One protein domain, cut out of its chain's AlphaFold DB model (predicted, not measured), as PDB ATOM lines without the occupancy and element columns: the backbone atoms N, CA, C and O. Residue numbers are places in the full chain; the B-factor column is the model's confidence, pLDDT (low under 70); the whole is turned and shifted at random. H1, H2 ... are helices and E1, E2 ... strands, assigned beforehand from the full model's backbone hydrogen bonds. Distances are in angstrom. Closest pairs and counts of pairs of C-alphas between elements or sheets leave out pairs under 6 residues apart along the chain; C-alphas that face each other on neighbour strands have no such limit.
ATOM      1  N   TRP A   2     -27.196 -33.868  -1.106       91.75
ATOM      2  CA  TRP A   2     -27.289 -32.454  -0.706       91.75
ATOM      3  C   TRP A   2     -27.860 -31.541  -1.801       91.75
ATOM      4  O   TRP A   2     -28.901 -30.932  -1.593       91.75
ATOM      5  N   LYS A   3     -27.267 -31.524  -3.007       94.94
ATOM      6  CA  LYS A   3     -27.754 -30.683  -4.119       94.94
ATOM      7  C   LYS A   3     -29.232 -30.932  -4.451       94.94
ATOM      8  O   LYS A   3     -29.969 -29.982  -4.678       94.94
ATOM      9  N   ALA A   4     -29.665 -32.195  -4.468       95.75
ATOM     10  CA  ALA A   4     -31.061 -32.541  -4.739       95.75
ATOM     11  C   ALA A   4     -32.004 -31.968  -3.668       95.75
ATOM     12  O   ALA A   4     -33.051 -31.425  -4.009       95.75
ATOM     13  N   ASN A   5     -31.596 -32.021  -2.396       96.62
ATOM     14  CA  ASN A   5     -32.335 -31.410  -1.294       96.62
ATOM     15  C   ASN A   5     -32.409 -29.882  -1.424       96.62
ATOM     16  O   ASN A   5     -33.474 -29.304  -1.227       96.62
ATOM     17  N   GLN A   6     -31.310 -29.225  -1.810       98.12
ATOM     18  CA  GLN A   6     -31.299 -27.775  -2.023       98.12
ATOM     19  C   GLN A   6     -32.198 -27.353  -3.193       98.12
ATOM     20  O   GLN A   6     -32.948 -26.390  -3.073       98.12
ATOM     21  N   GLU A   7     -32.163 -28.076  -4.316       98.44
ATOM     22  CA  GLU A   7     -33.045 -27.804  -5.460       98.44
ATOM     23  C   GLU A   7     -34.522 -27.973  -5.092       98.44
ATOM     24  O   GLU A   7     -35.346 -27.125  -5.434       98.44
ATOM     25  N   ALA A   8     -34.858 -29.019  -4.333       98.12
ATOM     26  CA  ALA A   8     -36.209 -29.204  -3.820       98.12
ATOM     27  C   ALA A   8     -36.606 -28.086  -2.842       98.12
ATOM     28  O   ALA A   8     -37.684 -27.513  -2.975       98.12
ATOM     29  N   SER A   9     -35.726 -27.724  -1.906       98.31
ATOM     30  CA  SER A   9     -35.980 -26.668  -0.914       98.31
ATOM     31  C   SER A   9     -36.202 -25.311  -1.576       98.31
ATOM     32  O   SER A   9     -37.090 -24.559  -1.179       98.31
ATOM     33  N   LYS A  10     -35.430 -25.015  -2.628       98.44
ATOM     34  CA  LYS A  10     -35.589 -23.808  -3.446       98.44
ATOM     35  C   LYS A  10     -36.929 -23.825  -4.180       98.44
ATOM     36  O   LYS A  10     -37.645 -22.829  -4.171       98.44
ATOM     37  N   LYS A  11     -37.307 -24.967  -4.769       98.12
ATOM     38  CA  LYS A  11     -38.603 -25.144  -5.446       98.12
ATOM     39  C   LYS A  11     -39.793 -24.947  -4.497       98.12
ATOM     40  O   LYS A  11     -40.798 -24.377  -4.905       98.12
ATOM     41  N   GLU A  12     -39.669 -25.387  -3.248       97.69
ATOM     42  CA  GLU A  12     -40.699 -25.264  -2.206       97.69
ATOM     43  C   GLU A  12     -40.693 -23.906  -1.475       97.69
ATOM     44  O   GLU A  12     -41.469 -23.709  -0.534       97.69
ATOM     45  N   GLY A  13     -39.816 -22.979  -1.883       97.12
ATOM     46  CA  GLY A  13     -39.695 -21.637  -1.306       97.12
ATOM     47  C   GLY A  13     -39.137 -21.599   0.119       97.12
ATOM     48  O   GLY A  13     -39.277 -20.583   0.793       97.12
ATOM     49  N   ILE A  14     -38.525 -22.694   0.585       98.19
ATOM     50  CA  ILE A  14     -37.905 -22.795   1.918       98.19
ATOM     51  C   ILE A  14     -36.608 -21.979   1.955       98.19
ATOM     52  O   ILE A  14     -36.313 -21.305   2.940       98.19
ATOM     53  N   ILE A  15     -35.847 -22.017   0.859       98.50
ATOM     54  CA  ILE A  15     -34.598 -21.269   0.680       98.50
ATOM     55  C   ILE A  15     -34.725 -20.363  -0.546       98.50
ATOM     56  O   ILE A  15     -35.429 -20.700  -1.498       98.50
ATOM     57  N   LEU A  16     -34.023 -19.232  -0.541       98.00
ATOM     58  CA  LEU A  16     -33.926 -18.342  -1.701       98.00
ATOM     59  C   LEU A  16     -32.952 -18.900  -2.735       98.00
ATOM     60  O   LEU A  16     -33.246 -18.963  -3.928       98.00
ATOM     61  N   SER A  17     -31.779 -19.321  -2.267       98.31
ATOM     62  CA  SER A  17     -30.710 -19.818  -3.120       98.31
ATOM     63  C   SER A  17     -29.766 -20.737  -2.345       98.31
ATOM     64  O   SER A  17     -29.897 -20.949  -1.137       98.31
ATOM     65  N   TYR A  18     -28.809 -21.318  -3.059       98.44
ATOM     66  CA  TYR A  18     -27.673 -21.996  -2.458       98.44
ATOM     67  C   TYR A  18     -26.434 -21.767  -3.324       98.44
ATOM     68  O   TYR A  18     -26.538 -21.566  -4.538       98.44
ATOM     69  N   LYS A  19     -25.255 -21.820  -2.709       97.50
ATOM     70  CA  LYS A  19     -23.968 -21.672  -3.397       97.50
ATOM     71  C   LYS A  19     -23.014 -22.781  -2.975       97.50
ATOM     72  O   LYS A  19     -23.116 -23.331  -1.880       97.50
ATOM     73  N   VAL A  20     -22.091 -23.103  -3.873       97.25
ATOM     74  CA  VAL A  20     -20.948 -23.975  -3.603       97.25
ATOM     75  C   VAL A  20     -19.712 -23.182  -3.977       97.25
ATOM     76  O   VAL A  20     -19.583 -22.769  -5.128       97.25
ATOM     77  N   LEU A  21     -18.842 -22.939  -3.006       96.06
ATOM     78  CA  LEU A  21     -17.561 -22.282  -3.222       96.06
ATOM     79  C   LEU A  21     -16.464 -23.319  -3.048       96.06
ATOM     80  O   LEU A  21     -16.513 -24.124  -2.120       96.06
ATOM     81  N   THR A  22     -15.473 -23.281  -3.925       95.62
ATOM     82  CA  THR A  22     -14.242 -24.050  -3.770       95.62
ATOM     83  C   THR A  22     -13.073 -23.090  -3.759       95.62
ATOM     84  O   THR A  22     -13.054 -22.146  -4.549       95.62
ATOM     85  N   VAL A  23     -12.108 -23.340  -2.890       94.25
ATOM     86  CA  VAL A  23     -10.900 -22.527  -2.761       94.25
ATOM     87  C   VAL A  23      -9.687 -23.442  -2.672       94.25
ATOM     88  O   VAL A  23      -9.810 -24.627  -2.358       94.25
ATOM     89  N   GLU A  24      -8.517 -22.896  -2.968       93.50
ATOM     90  CA  GLU A  24      -7.261 -23.560  -2.647       93.50
ATOM     91  C   GLU A  24      -7.030 -23.433  -1.137       93.50
ATOM     92  O   GLU A  24      -7.036 -22.327  -0.602       93.50
ATOM     93  N   GLY A  25      -6.897 -24.564  -0.443       86.75
ATOM     94  CA  GLY A  25      -6.521 -24.567   0.967       86.75
ATOM     95  C   GLY A  25      -5.009 -24.432   1.080       86.75
ATOM     96  O   GLY A  25      -4.279 -25.287   0.579       86.75
ATOM     97  N   HIS A  26      -4.536 -23.378   1.736       88.75
ATOM     98  CA  HIS A  26      -3.109 -23.107   1.902       88.75
ATOM     99  C   HIS A  26      -2.565 -23.616   3.242       88.75
ATOM    100  O   HIS A  26      -1.350 -23.746   3.408       88.75
ATOM    101  N   THR A  27      -3.445 -23.948   4.193       91.12
ATOM    102  CA  THR A  27      -3.083 -24.524   5.493       91.12
ATOM    103  C   THR A  27      -4.044 -25.646   5.909       91.12
ATOM    104  O   THR A  27      -5.190 -25.666   5.461       91.12
ATOM    105  N   PRO A  28      -3.635 -26.574   6.803       86.62
ATOM    106  CA  PRO A  28      -4.519 -27.647   7.279       86.62
ATOM    107  C   PRO A  28      -5.795 -27.168   7.992       86.62
ATOM    108  O   PRO A  28      -6.738 -27.936   8.123       86.62
ATOM    109  N   GLY A  29      -5.828 -25.919   8.473       89.81
ATOM    110  CA  GLY A  29      -6.994 -25.334   9.142       89.81
ATOM    111  C   GLY A  29      -8.012 -24.695   8.191       89.81
ATOM    112  O   GLY A  29      -9.032 -24.183   8.652       89.81
ATOM    113  N   GLU A  30      -7.750 -24.694   6.883       91.75
ATOM    114  CA  GLU A  30      -8.607 -24.062   5.883       91.75
ATOM    115  C   GLU A  30      -9.557 -25.065   5.230       91.75
ATOM    116  O   GLU A  30      -9.189 -26.175   4.848       91.75
ATOM    117  N   TRP A  31     -10.808 -24.647   5.057       93.94
ATOM    118  CA  TRP A  31     -11.747 -25.362   4.205       93.94
ATOM    119  C   TRP A  31     -11.382 -25.122   2.736       93.94
ATOM    120  O   TRP A  31     -10.996 -24.024   2.354       93.94
ATOM    121  N   ASN A  32     -11.570 -26.135   1.893       94.38
ATOM    122  CA  ASN A  32     -11.428 -26.028   0.436       94.38
ATOM    123  C   ASN A  32     -12.776 -26.117  -0.302       94.38
ATOM    124  O   ASN A  32     -12.851 -25.859  -1.502       94.38
ATOM    125  N   VAL A  33     -13.858 -26.454   0.412       94.25
ATOM    126  CA  VAL A  33     -15.238 -26.466  -0.084       94.25
ATOM    127  C   VAL A  33     -16.165 -25.849   0.963       94.25
ATOM    128  O   VAL A  33     -16.175 -26.279   2.114       94.25
ATOM    129  N   MET A  34     -16.997 -24.895   0.549       95.31
ATOM    130  CA  MET A  34     -18.080 -24.328   1.353       95.31
ATOM    131  C   MET A  34     -19.421 -24.552   0.661       95.31
ATOM    132  O   MET A  34     -19.605 -24.217  -0.512       95.31
ATOM    133  N   LEU A  35     -20.371 -25.105   1.410       96.19
ATOM    134  CA  LEU A  35     -21.767 -25.239   1.008       96.19
ATOM    135  C   LEU A  35     -22.571 -24.163   1.735       96.19
ATOM    136  O   LEU A  35     -22.533 -24.098   2.959       96.19
ATOM    137  N   MET A  36     -23.288 -23.326   0.991       97.50
ATOM    138  CA  MET A  36     -24.053 -22.210   1.549       97.50
ATOM    139  C   MET A  36     -25.524 -22.335   1.182       97.50
ATOM    140  O   MET A  36     -25.854 -22.627   0.031       97.50
ATOM    141  N   THR A  37     -26.393 -22.038   2.142       97.88
ATOM    142  CA  THR A  37     -27.844 -21.956   1.962       97.88
ATOM    143  C   THR A  37     -28.297 -20.553   2.325       97.88
ATOM    144  O   THR A  37     -27.951 -20.049   3.391       97.88
ATOM    145  N   GLU A  38     -29.067 -19.922   1.446       97.62
ATOM    146  CA  GLU A  38     -29.603 -18.586   1.667       97.62
ATOM    147  C   GLU A  38     -31.080 -18.675   2.050       97.62
ATOM    148  O   GLU A  38     -31.904 -19.188   1.289       97.62
ATOM    149  N   TYR A  39     -31.422 -18.140   3.216       97.81
ATOM    150  CA  TYR A  39     -32.798 -18.006   3.682       97.81
ATOM    151  C   TYR A  39     -33.247 -16.555   3.564       97.81
ATOM    152  O   TYR A  39     -32.446 -15.634   3.693       97.81
ATOM    153  N   LYS A  40     -34.556 -16.342   3.399       96.69
ATOM    154  CA  LYS A  40     -35.136 -14.993   3.325       96.69
ATOM    155  C   LYS A  40     -34.832 -14.146   4.566       96.69
ATOM    156  O   LYS A  40     -34.637 -12.941   4.460       96.69
ATOM    157  N   ASN A  41     -34.871 -14.768   5.739       95.88
ATOM    158  CA  ASN A  41     -34.486 -14.217   7.037       95.88
ATOM    159  C   ASN A  41     -34.481 -15.355   8.076       95.88
ATOM    160  O   ASN A  41     -34.891 -16.474   7.769       95.88
ATOM    161  N   LEU A  42     -34.041 -15.066   9.305       95.44
ATOM    162  CA  LEU A  42     -33.971 -16.064  10.383       95.44
ATOM    163  C   LEU A  42     -35.349 -16.590  10.805       95.44
ATOM    164  O   LEU A  42     -35.503 -17.788  10.986       95.44
ATOM    165  N   ALA A  43     -36.371 -15.730  10.858       96.75
ATOM    166  CA  ALA A  43     -37.725 -16.165  11.206       96.75
ATOM    167  C   ALA A  43     -38.293 -17.160  10.179       96.75
ATOM    168  O   ALA A  43     -38.947 -18.128  10.544       96.75
ATOM    169  N   ALA A  44     -38.022 -16.951   8.887       96.50
ATOM    170  CA  ALA A  44     -38.410 -17.879   7.832       96.50
ATOM    171  C   ALA A  44     -37.599 -19.181   7.872       96.50
ATOM    172  O   ALA A  44     -38.118 -20.212   7.461       96.50
ATOM    173  N   MET A  45     -36.347 -19.142   8.332       96.19
ATOM    174  CA  MET A  45     -35.543 -20.349   8.541       96.19
ATOM    175  C   MET A  45     -36.170 -21.219   9.637       96.19
ATOM    176  O   MET A  45     -36.450 -22.385   9.388       96.19
ATOM    177  N   GLU A  46     -36.464 -20.629  10.797       96.00
ATOM    178  CA  GLU A  46     -37.071 -21.319  11.945       96.00
ATOM    179  C   GLU A  46     -38.493 -21.809  11.632       96.00
ATOM    180  O   GLU A  46     -38.813 -22.979  11.812       96.00
ATOM    181  N   ALA A  47     -39.348 -20.949  11.072       95.81
ATOM    182  CA  ALA A  47     -40.742 -21.297  10.788       95.81
ATOM    183  C   ALA A  47     -40.912 -22.405   9.730       95.81
ATOM    184  O   ALA A  47     -41.993 -22.980   9.623       95.81
ATOM    185  N   ASN A  48     -39.883 -22.681   8.920       96.12
ATOM    186  CA  ASN A  48     -39.921 -23.720   7.891       96.12
ATOM    187  C   ASN A  48     -39.155 -24.995   8.279       96.12
ATOM    188  O   ASN A  48     -39.043 -25.872   7.425       96.12
ATOM    189  N   GLU A  49     -38.643 -25.124   9.508       95.38
ATOM    190  CA  GLU A  49     -37.826 -26.274   9.934       95.38
ATOM    191  C   GLU A  49     -38.550 -27.613   9.710       95.38
ATOM    192  O   GLU A  49     -38.084 -28.439   8.926       95.38
ATOM    193  N   GLU A  50     -39.766 -27.775  10.244       96.81
ATOM    194  CA  GLU A  50     -40.561 -29.003  10.059       96.81
ATOM    195  C   GLU A  50     -40.850 -29.306   8.577       96.81
ATOM    196  O   GLU A  50     -40.825 -30.457   8.131       96.81
ATOM    197  N   LYS A  51     -41.102 -28.260   7.775       96.44
ATOM    198  CA  LYS A  51     -41.332 -28.400   6.330       96.44
ATOM    199  C   LYS A  51     -40.055 -28.853   5.614       96.44
ATOM    200  O   LYS A  51     -40.130 -29.656   4.681       96.44
ATOM    201  N   ALA A  52     -38.900 -28.329   6.020       96.06
ATOM    202  CA  ALA A  52     -37.602 -28.690   5.467       96.06
ATOM    203  C   ALA A  52     -37.246 -30.144   5.787       96.06
ATOM    204  O   ALA A  52     -36.821 -30.867   4.884       96.06
ATOM    205  N   ASP A  53     -37.510 -30.597   7.011       95.19
ATOM    206  CA  ASP A  53     -37.273 -31.978   7.431       95.19
ATOM    207  C   ASP A  53     -38.156 -32.967   6.668       95.19
ATOM    208  O   ASP A  53     -37.659 -33.938   6.089       95.19
ATOM    209  N   ALA A  54     -39.458 -32.683   6.558       96.50
ATOM    210  CA  ALA A  54     -40.380 -33.511   5.782       96.50
ATOM    211  C   ALA A  54     -39.966 -33.598   4.300       96.50
ATOM    212  O   ALA A  54     -40.051 -34.657   3.665       96.50
ATOM    213  N   LEU A  55     -39.478 -32.490   3.732       96.69
ATOM    214  CA  LEU A  55     -38.961 -32.471   2.370       96.69
ATOM    215  C   LEU A  55     -37.669 -33.286   2.239       96.69
ATOM    216  O   LEU A  55     -37.535 -34.059   1.285       96.69
ATOM    217  N   ALA A  56     -36.743 -33.158   3.189       94.31
ATOM    218  CA  ALA A  56     -35.500 -33.918   3.207       94.31
ATOM    219  C   ALA A  56     -35.770 -35.424   3.295       94.31
ATOM    220  O   ALA A  56     -35.188 -36.193   2.523       94.31
ATOM    221  N   GLN A  57     -36.723 -35.841   4.131       95.44
ATOM    222  CA  GLN A  57     -37.155 -37.235   4.214       95.44
ATOM    223  C   GLN A  57     -37.714 -37.751   2.884       95.44
ATOM    224  O   GLN A  57     -37.378 -38.853   2.449       95.44
ATOM    225  N   LYS A  58     -38.496 -36.933   2.174       95.69
ATOM    226  CA  LYS A  58     -39.037 -37.285   0.853       95.69
ATOM    227  C   LYS A  58     -37.964 -37.367  -0.240       95.69
ATOM    228  O   LYS A  58     -38.073 -38.197  -1.141       95.69
ATOM    229  N   VAL A  59     -36.964 -36.487  -0.210       94.88
ATOM    230  CA  VAL A  59     -35.970 -36.339  -1.291       94.88
ATOM    231  C   VAL A  59     -34.752 -37.239  -1.089       94.88
ATOM    232  O   VAL A  59     -34.228 -37.805  -2.049       94.88
ATOM    233  N   VAL A  60     -34.269 -37.356   0.145       91.56
ATOM    234  CA  VAL A  60     -33.061 -38.114   0.493       91.56
ATOM    235  C   VAL A  60     -33.424 -39.506   1.014       91.56
ATOM    236  O   VAL A  60     -32.798 -40.500   0.621       91.56
ATOM    237  N   GLY A  61     -34.463 -39.575   1.842       92.19
ATOM    238  CA  GLY A  61     -34.899 -40.750   2.589       92.19
ATOM    239  C   GLY A  61     -34.901 -40.483   4.093       92.19
ATOM    240  O   GLY A  61     -34.601 -39.371   4.529       92.19
ATOM    241  N   ASP A  62     -35.231 -41.511   4.864       93.19
ATOM    242  CA  ASP A  62     -35.298 -41.450   6.324       93.19
ATOM    243  C   ASP A  62     -33.981 -41.026   7.000       93.19
ATOM    244  O   ASP A  62     -32.908 -40.931   6.389       93.19
ATOM    245  N   ASP A  63     -34.069 -40.770   8.302       89.44
ATOM    246  CA  ASP A  63     -32.951 -40.288   9.107       89.44
ATOM    247  C   ASP A  63     -31.764 -41.261   9.101       89.44
ATOM    248  O   ASP A  63     -30.610 -40.835   9.183       89.44
ATOM    249  N   GLU A  64     -32.008 -42.570   8.993       93.69
ATOM    250  CA  GLU A  64     -30.939 -43.565   8.928       93.69
ATOM    251  C   GLU A  64     -30.143 -43.435   7.632       93.69
ATOM    252  O   GLU A  64     -28.915 -43.318   7.672       93.69
ATOM    253  N   LYS A  65     -30.828 -43.351   6.491       92.25
ATOM    254  CA  LYS A  65     -30.195 -43.143   5.190       92.25
ATOM    255  C   LYS A  65     -29.477 -41.798   5.114       92.25
ATOM    256  O   LYS A  65     -28.389 -41.705   4.538       92.25
ATOM    257  N   GLN A  66     -30.045 -40.754   5.716       88.94
ATOM    258  CA  GLN A  66     -29.380 -39.458   5.823       88.94
ATOM    259  C   GLN A  66     -28.084 -39.560   6.633       88.94
ATOM    260  O   GLN A  66     -27.029 -39.146   6.141       88.94
ATOM    261  N   ARG A  67     -28.135 -40.157   7.835       91.38
ATOM    262  CA  ARG A  67     -26.960 -40.384   8.695       91.38
ATOM    263  C   ARG A  67     -25.899 -41.233   8.006       91.38
ATOM    264  O   ARG A  67     -24.723 -40.888   8.079       91.38
ATOM    265  N   GLN A  68     -26.296 -42.294   7.310       93.06
ATOM    266  CA  GLN A  68     -25.373 -43.146   6.564       93.06
ATOM    267  C   GLN A  68     -24.633 -42.346   5.488       93.06
ATOM    268  O   GLN A  68     -23.406 -42.342   5.454       93.06
ATOM    269  N   GLY A  69     -25.357 -41.545   4.702       90.62
ATOM    270  CA  GLY A  69     -24.725 -40.663   3.727       90.62
ATOM    271  C   GLY A  69     -23.804 -39.613   4.365       90.62
ATOM    272  O   GLY A  69     -22.845 -39.182   3.727       90.62
ATOM    273  N   TYR A  70     -24.075 -39.155   5.594       89.19
ATOM    274  CA  TYR A  70     -23.139 -38.299   6.334       89.19
ATOM    275  C   TYR A  70     -21.863 -39.047   6.729       89.19
ATOM    276  O   TYR A  70     -20.785 -38.492   6.520       89.19
ATOM    277  N   ARG A  71     -21.967 -40.286   7.229       92.62
ATOM    278  CA  ARG A  71     -20.812 -41.129   7.586       92.62
ATOM    279  C   ARG A  71     -19.909 -41.403   6.390       92.62
ATOM    280  O   ARG A  71     -18.729 -41.097   6.464       92.62
ATOM    281  N   GLU A  72     -20.479 -41.840   5.270       93.94
ATOM    282  CA  GLU A  72     -19.731 -42.093   4.025       93.94
ATOM    283  C   GLU A  72     -18.958 -40.855   3.555       93.94
ATOM    284  O   GLU A  72     -17.852 -40.945   3.034       93.94
ATOM    285  N   ARG A  73     -19.520 -39.657   3.758       91.81
ATOM    286  CA  ARG A  73     -18.805 -38.421   3.434       91.81
ATOM    287  C   ARG A  73     -17.684 -38.128   4.429       91.81
ATOM    288  O   ARG A  73     -16.665 -37.608   4.004       91.81
ATOM    289  N   LEU A  74     -17.844 -38.436   5.714       93.31
ATOM    290  CA  LEU A  74     -16.784 -38.243   6.714       93.31
ATOM    291  C   LEU A  74     -15.570 -39.158   6.486       93.31
ATOM    292  O   LEU A  74     -14.485 -38.837   6.953       93.31
ATOM    293  N   GLU A  75     -15.713 -40.245   5.722       95.56
ATOM    294  CA  GLU A  75     -14.583 -41.100   5.324       95.56
ATOM    295  C   GLU A  75     -13.636 -40.421   4.318       95.56
ATOM    296  O   GLU A  75     -12.474 -40.807   4.216       95.56
ATOM    297  N   ILE A  76     -14.112 -39.410   3.578       92.56
ATOM    298  CA  ILE A  76     -13.352 -38.754   2.494       92.56
ATOM    299  C   ILE A  76     -13.154 -37.243   2.688       92.56
ATOM    300  O   ILE A  76     -12.523 -36.599   1.851       92.56
TER     301      ILE A  76
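This is residues 2 to 76 of the 95 residues of an uncharacterized protein of Pyrinomonadaceae bacterium (UniProt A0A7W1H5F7). The model is a loose U: the long hairpin of E1 and E2 makes one arm, H2 and H3 follow one another across the closed end, and H4 folds back as the other arm, with a wide gap between the arms. H1 sits inside the bend and packs on H3, while residues 70 to 76 at the end of the H4 arm stick out free. The printed part has 75 residues, with four named helices and two named strands in the order H1, E1, E2, H2, H3, H4; the one sheet, E1 - E2, is antiparallel, and the class is mixed, helices and strands. The whole is loose, with a radius of gyration of the C-alphas of 14.3 A, and spans 38 by 29 by 18 A.

Begin at the sheet, where E1, residues 17 to 22, and E2, residues 33 to 38, form a hairpin, antiparallel at 166 degrees. Look there for N 19 and O 36, 2.9 A apart, and N 34 and O 21, 2.8 A apart, both within hydrogen-bond range. The C-alphas of Tyr 18 and Thr 37 face each other at 4.4 A. Next find H1, residues 2 to 11; its closest C-alpha to E1 is that of Lys 10, 6.3 A from that of Ser 17. H1 touches H3, residues 49 to 59, at a steep tilt of 61 degrees, opposite ways, and their closest C-alphas are those of Asn 5 and Ala 56, 6.0 A apart. H2, residues 42 to 47, and H3 meet only through their link. H4, residues 63 to 74, is close to H3 but not clearly touching: the closest C-alphas, of Gln 57 and Asp 63, are 7.1 A apart, and their lines are about perpendicular at 80 degrees. H4 is apart from E1, E2, H1 and H2. In H1, H2, H3 and H4 every O i to N i+4 pair is within hydrogen-bond range.

Find C-alpha 17 at (-30.710, -19.818, -3.120); from there E1 runs 17.0 A to C-alpha 22, and E2 comes back over 16.5 A. H1 starts at C-alpha 2, (-27.289, -32.454, -0.706), and is 14.3 A long. H2 measures 8.6 A and H3 15.2 A. H4 runs 16.5 A to C-alpha 74 at (-16.784, -38.243, 6.714).

The two C-alphas farthest apart are those of His 26 and Ala 54, at 38.9 A. The printed part has no cut. Its links are tight except the short one of 10 residues from E1 to E2. The mean pLDDT of the printed part is 94.8, and no printed residue is under 70.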